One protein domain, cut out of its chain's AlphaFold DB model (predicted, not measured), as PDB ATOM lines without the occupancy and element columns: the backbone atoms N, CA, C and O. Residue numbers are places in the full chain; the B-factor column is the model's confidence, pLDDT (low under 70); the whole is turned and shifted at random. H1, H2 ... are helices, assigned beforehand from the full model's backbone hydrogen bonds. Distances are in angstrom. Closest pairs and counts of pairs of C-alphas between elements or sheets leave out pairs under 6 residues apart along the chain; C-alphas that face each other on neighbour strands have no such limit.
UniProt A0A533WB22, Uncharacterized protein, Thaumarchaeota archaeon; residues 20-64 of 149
ATOM      1  N   GLU A  20      14.550  12.472  -9.780       56.47
ATOM      2  CA  GLU A  20      13.173  12.327 -10.269       56.47
ATOM      3  C   GLU A  20      12.700  13.556 -11.062       56.47
ATOM      4  O   GLU A  20      11.827  13.427 -11.921       56.47
ATOM      5  N   GLY A  21      13.305  14.727 -10.826       64.38
ATOM      6  CA  GLY A  21      12.930  15.998 -11.458       64.38
ATOM      7  C   GLY A  21      13.925  16.570 -12.473       64.38
ATOM      8  O   GLY A  21      13.632  17.599 -13.084       64.38
ATOM      9  N   ASN A  22      15.093  15.947 -12.664       79.50
ATOM     10  CA  ASN A  22      16.188  16.553 -13.427       79.50
ATOM     11  C   ASN A  22      16.614  15.702 -14.644       79.50
ATOM     12  O   ASN A  22      17.507  14.856 -14.530       79.50
ATOM     13  N   PRO A  23      16.003  15.921 -15.827       80.94
ATOM     14  CA  PRO A  23      16.323  15.160 -17.034       80.94
ATOM     15  C   PRO A  23      17.782  15.327 -17.479       80.94
ATOM     16  O   PRO A  23      18.337  14.388 -18.043       80.94
ATOM     17  N   GLU A  24      18.422  16.463 -17.180       85.62
ATOM     18  CA  GLU A  24      19.827  16.706 -17.535       85.62
ATOM     19  C   GLU A  24      20.786  15.830 -16.725       85.62
ATOM     20  O   GLU A  24      21.737  15.277 -17.278       85.62
ATOM     21  N   LEU A  25      20.504  15.614 -15.435       83.62
ATOM     22  CA  LEU A  25      21.286  14.680 -14.617       83.62
ATOM     23  C   LEU A  25      21.185  13.248 -15.155       83.62
ATOM     24  O   LEU A  25      22.194  12.552 -15.258       83.62
ATOM     25  N   VAL A  26      19.982  12.816 -15.548       85.56
ATOM     26  CA  VAL A  26      19.771  11.473 -16.110       85.56
ATOM     27  C   VAL A  26      20.471  11.321 -17.465       85.56
ATOM     28  O   VAL A  26      21.058  10.273 -17.734       85.56
ATOM     29  N   ILE A  27      20.458  12.357 -18.309       87.62
ATOM     30  CA  ILE A  27      21.193  12.369 -19.581       87.62
ATOM     31  C   ILE A  27      22.704  12.253 -19.338       87.62
ATOM     32  O   ILE A  27      23.331  11.392 -19.955       87.62
ATOM     33  N   GLY A  28      23.273  13.031 -18.412       87.25
ATOM     34  CA  GLY A  28      24.708  12.980 -18.103       87.25
ATOM     35  C   GLY A  28      25.165  11.626 -17.544       87.25
ATOM     36  O   GLY A  28      26.238  11.126 -17.892       87.25
ATOM     37  N   MET A  29      24.329  10.967 -16.735       85.69
ATOM     38  CA  MET A  29      24.591   9.590 -16.298       85.69
ATOM     39  C   MET A  29      24.590   8.615 -17.463       85.69
ATOM     40  O   MET A  29      25.477   7.775 -17.560       85.69
ATOM     41  N   ILE A  30      23.592   8.710 -18.345       87.31
ATOM     42  CA  ILE A  30      23.504   7.845 -19.519       87.31
ATOM     43  C   ILE A  30      24.740   8.012 -20.399       87.31
ATOM     44  O   ILE A  30      25.284   7.008 -20.839       87.31
ATOM     45  N   GLU A  31      25.197   9.241 -20.621       88.44
ATOM     46  CA  GLU A  31      26.436   9.511 -21.355       88.44
ATOM     47  C   GLU A  31      27.630   8.819 -20.700       88.44
ATOM     48  O   GLU A  31      28.308   8.031 -21.351       88.44
ATOM     49  N   SER A  32      27.786   8.984 -19.385       83.75
ATOM     50  CA  SER A  32      28.852   8.317 -18.630       83.75
ATOM     51  C   SER A  32      28.768   6.788 -18.723       83.75
ATOM     52  O   SER A  32      29.777   6.115 -18.867       83.75
ATOM     53  N   LEU A  33      27.569   6.204 -18.662       85.88
ATOM     54  CA  LEU A  33      27.373   4.754 -18.786       85.88
ATOM     55  C   LEU A  33      27.626   4.251 -20.218       85.88
ATOM     56  O   LEU A  33      28.056   3.114 -20.402       85.88
ATOM     57  N   GLN A  34      27.341   5.076 -21.227       84.75
ATOM     58  CA  GLN A  34      27.578   4.765 -22.637       84.75
ATOM     59  C   GLN A  34      29.064   4.806 -22.994       84.75
ATOM     60  O   GLN A  34      29.514   3.936 -23.736       84.75
ATOM     61  N   ASP A  35      29.818   5.755 -22.437       82.69
ATOM     62  CA  ASP A  35      31.270   5.870 -22.635       82.69
ATOM     63  C   ASP A  35      32.039   4.657 -22.082       82.69
ATOM     64  O   ASP A  35      33.140   4.356 -22.535       82.69
ATOM     65  N   PHE A  36      31.440   3.921 -21.141       72.19
ATOM     66  CA  PHE A  36      31.981   2.684 -20.568       72.19
ATOM     67  C   PHE A  36      31.385   1.399 -21.182       72.19
ATOM     68  O   PHE A  36      31.469   0.333 -20.576       72.19
ATOM     69  N   GLU A  37      30.776   1.487 -22.374       65.50
ATOM     70  CA  GLU A  37      30.299   0.348 -23.185       65.50
ATOM     71  C   GLU A  37      29.375  -0.646 -22.452       65.50
ATOM     72  O   GLU A  37      29.391  -1.853 -22.701       65.50
ATOM     73  N   ILE A  38      28.517  -0.162 -21.552       68.75
ATOM     74  CA  ILE A  38      27.587  -1.044 -20.834       68.75
ATOM     75  C   ILE A  38      26.582  -1.683 -21.815       68.75
ATOM     76  O   ILE A  38      26.003  -0.995 -22.661       68.75
ATOM     77  N   GLU A  39      26.322  -2.992 -21.646       61.97
ATOM     78  CA  GLU A  39      25.481  -3.873 -22.496       61.97
ATOM     79  C   GLU A  39      24.048  -3.358 -22.773       61.97
ATOM     80  O   GLU A  39      23.332  -3.878 -23.626       61.97
ATOM     81  N   GLU A  40      23.626  -2.281 -22.111       75.12
ATOM     82  CA  GLU A  40      22.317  -1.653 -22.261       75.12
ATOM     83  C   GLU A  40      22.299  -0.428 -23.196       75.12
ATOM     84  O   GLU A  40      21.336   0.346 -23.176       75.12
ATOM     85  N   TYR A  41      23.316  -0.235 -24.044       80.25
ATOM     86  CA  TYR A  41      23.455   0.954 -24.900       80.25
ATOM     87  C   TYR A  41      22.162   1.357 -25.634       80.25
ATOM     88  O   TYR A  41      21.802   2.535 -25.669       80.25
ATOM     89  N   GLN A  42      21.419   0.392 -26.191       82.50
ATOM     90  CA  GLN A  42      20.159   0.655 -26.899       82.50
ATOM     91  C   GLN A  42      19.058   1.201 -25.975       82.50
ATOM     92  O   GLN A  42      18.368   2.158 -26.340       82.50
ATOM     93  N   ARG A  43      18.910   0.630 -24.771       86.38
ATOM     94  CA  ARG A  43      17.966   1.098 -23.744       86.38
ATOM     95  C   ARG A  43      18.347   2.503 -23.283       86.38
ATOM     96  O   ARG A  43      17.492   3.389 -23.264       86.38
ATOM     97  N   LEU A  44      19.623   2.709 -22.967       87.38
ATOM     98  CA  LEU A  44      20.176   3.988 -22.527       87.38
ATOM     99  C   LEU A  44      19.958   5.086 -23.579       87.38
ATOM    100  O   LEU A  44      19.420   6.150 -23.275       87.38
ATOM    101  N   ASN A  45      20.252   4.795 -24.848       88.44
ATOM    102  CA  ASN A  45      20.067   5.736 -25.949       88.44
ATOM    103  C   ASN A  45      18.587   6.098 -26.169       88.44
ATOM    104  O   ASN A  45      18.260   7.247 -26.467       88.44
ATOM    105  N   ALA A  46      17.671   5.138 -26.005       88.75
ATOM    106  CA  ALA A  46      16.236   5.397 -26.112       88.75
ATOM    107  C   ALA A  46      15.730   6.333 -25.001       88.75
ATOM    108  O   ALA A  46      14.927   7.227 -25.274       88.75
ATOM    109  N   ILE A  47      16.219   6.158 -23.768       87.06
ATOM    110  CA  ILE A  47      15.905   7.040 -22.636       87.06
ATOM    111  C   ILE A  47      16.476   8.441 -22.888       87.06
ATOM    112  O   ILE A  47      15.728   9.414 -22.822       87.06
ATOM    113  N   LYS A  48      17.755   8.541 -23.270       90.00
ATOM    114  CA  LYS A  48      18.419   9.812 -23.599       90.00
ATOM    115  C   LYS A  48      17.651  10.599 -24.661       90.00
ATOM    116  O   LYS A  48      17.296  11.749 -24.430       90.00
ATOM    117  N   LYS A  49      17.307   9.967 -25.788       91.06
ATOM    118  CA  LYS A  49      16.539  10.611 -26.870       91.06
ATOM    119  C   LYS A  49      15.157  11.077 -26.421       91.06
ATOM    120  O   LYS A  49      14.701  12.131 -26.863       91.06
ATOM    121  N   ALA A  50      14.475  10.301 -25.578       87.44
ATOM    122  CA  ALA A  50      13.176  10.689 -25.039       87.44
ATOM    123  C   ALA A  50      13.297  11.949 -24.169       87.44
ATOM    124  O   ALA A  50      12.579  12.914 -24.424       87.44
ATOM    125  N   LEU A  51      14.254  11.976 -23.237       88.00
ATOM    126  CA  LEU A  51      14.501  13.122 -22.359       88.00
ATOM    127  C   LEU A  51      14.939  14.371 -23.141       88.00
ATOM    128  O   LEU A  51      14.365  15.436 -22.944       88.00
ATOM    129  N   GLN A  52      15.851  14.229 -24.109       90.06
ATOM    130  CA  GLN A  52      16.281  15.323 -24.997       90.06
ATOM    131  C   GLN A  52      15.137  15.898 -25.846       90.06
ATOM    132  O   GLN A  52      15.157  17.067 -26.216       90.06
ATOM    133  N   SER A  53      14.125  15.082 -26.155       89.56
ATOM    134  CA  SER A  53      12.924  15.517 -26.881       89.56
ATOM    135  C   SER A  53      11.845  16.106 -25.959       89.56
ATOM    136  O   SER A  53      10.721  16.324 -26.412       89.56
ATOM    137  N   GLY A  54      12.130  16.274 -24.661       84.31
ATOM    138  CA  GLY A  54      11.166  16.713 -23.648       84.31
ATOM    139  C   GLY A  54      10.070  15.687 -23.339       84.31
ATOM    140  O   GLY A  54       9.059  16.031 -22.727       84.31
ATOM    141  N   LYS A  55      10.222  14.429 -23.777       84.56
ATOM    142  CA  LYS A  55       9.234  13.378 -23.518       84.56
ATOM    143  C   LYS A  55       9.445  12.797 -22.121       84.56
ATOM    144  O   LYS A  55      10.567  12.400 -21.798       84.56
ATOM    145  N   PRO A  56       8.377  12.657 -21.320       80.06
ATOM    146  CA  PRO A  56       8.487  12.035 -20.013       80.06
ATOM    147  C   PRO A  56       8.875  10.563 -20.161       80.06
ATOM    148  O   PRO A  56       8.334   9.833 -20.998       80.06
ATOM    149  N   VAL A  57       9.804  10.117 -19.317       81.75
ATOM    150  CA  VAL A  57      10.207   8.713 -19.221       81.75
ATOM    151  C   VAL A  57       9.643   8.138 -17.921       81.75
ATOM    152  O   VAL A  57       9.857   8.718 -16.860       81.75
ATOM    153  N   PRO A  58       8.924   7.001 -17.966       82.44
ATOM    154  CA  PRO A  58       8.421   6.364 -16.756       82.44
ATOM    155  C   PRO A  58       9.538   6.001 -15.771       82.44
ATOM    156  O   PRO A  58      10.561   5.445 -16.171       82.44
ATOM    157  N   LYS A  59       9.293   6.221 -14.476       76.88
ATOM    158  CA  LYS A  59      10.266   6.025 -13.386       76.88
ATOM    159  C   LYS A  59      10.936   4.645 -13.389       76.88
ATOM    160  O   LYS A  59      12.150   4.543 -13.271       76.88
ATOM    161  N   TYR A  60      10.171   3.581 -13.620       80.75
ATOM    162  CA  TYR A  60      10.704   2.213 -13.673       80.75
ATOM    163  C   TYR A  60      11.703   1.977 -14.826       80.75
ATOM    164  O   TYR A  60      12.421   0.983 -14.825       80.75
ATOM    165  N   LYS A  61      11.748   2.850 -15.845       79.81
ATOM    166  CA  LYS A  61      12.731   2.750 -16.936       79.81
ATOM    167  C   LYS A  61      14.079   3.359 -16.569       79.81
ATOM    168  O   LYS A  61      15.077   2.945 -17.152       79.81
ATOM    169  N   ILE A  62      14.100   4.308 -15.634       80.00
ATOM    170  CA  ILE A  62      15.318   4.967 -15.141       80.00
ATOM    171  C   ILE A  62      15.782   4.415 -13.788       80.00
ATOM    172  O   ILE A  62      16.924   4.638 -13.403       80.00
ATOM    173  N   SER A  63      14.938   3.648 -13.090       77.94
ATOM    174  CA  SER A  63      15.315   2.988 -11.839       77.94
ATOM    175  C   SER A  63      16.527   2.071 -12.034       77.94
ATOM    176  O   SER A  63      16.536   1.251 -12.959       77.94
ATOM    177  N   GLY A  64      17.523   2.196 -11.156       77.25
ATOM    178  CA  GLY A  64      18.753   1.404 -11.181       77.25
ATOM    179  C   GLY A  64      19.876   2.004 -12.034       77.25
ATOM    180  O   GLY A  64      21.008   1.516 -11.956       77.25
TER     181      GLY A  64
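This is residues 20 to 64 of the 149 residues of an uncharacterized protein of Thaumarchaeota archaeon (UniProt A0A533WB22). Two helices, H1 and H2, lie side by side as a helical hairpin, running opposite ways, and the chain then folds back to a single short turn of helix, H3, near the open end of the hairpin. The printed part has 45 residues with three named helices, in the order H1, H2, H3, and no named strand; the class is all helix. It is compact, with a radius of gyration of the C-alphas of 9.7 A, and spans 25 by 18 by 16 A.

H1, residues 23 to 35, and H2, residues 41 to 52, form a hairpin and touch at a shallow tilt of 26 degrees, opposite ways; their closest C-alphas, of Ile 27 and Lys 48, are 5.5 A apart. H3, residues 59 to 62, is close to but not clearly touching H2, the closest C-alphas being those of Ile 47 and Ile 62 at 7.8 A. H3 is likewise close to but not clearly touching H1, at 7.9 A between the C-alphas of Val 26 and Ile 62. Every O i to N i+4 pair is within hydrogen-bond range in H1 and H2; H3 is too short for such a pair.

H1 is 18.5 A long from C-alpha 23 at (16.323, 15.160, -17.034) to C-alpha 35. H2 is 16.1 A long. H3 ends at C-alpha 62 at (15.318, 4.967, -15.141).

The C-alphas of Gly 21 and Glu 37 are farthest apart, at 26.2 A. The printed part has no cut; the link from H1 to H2 is tight and that from H2 to H3 short. Confidence is under 70 at residues 20 to 21 and 37 to 39.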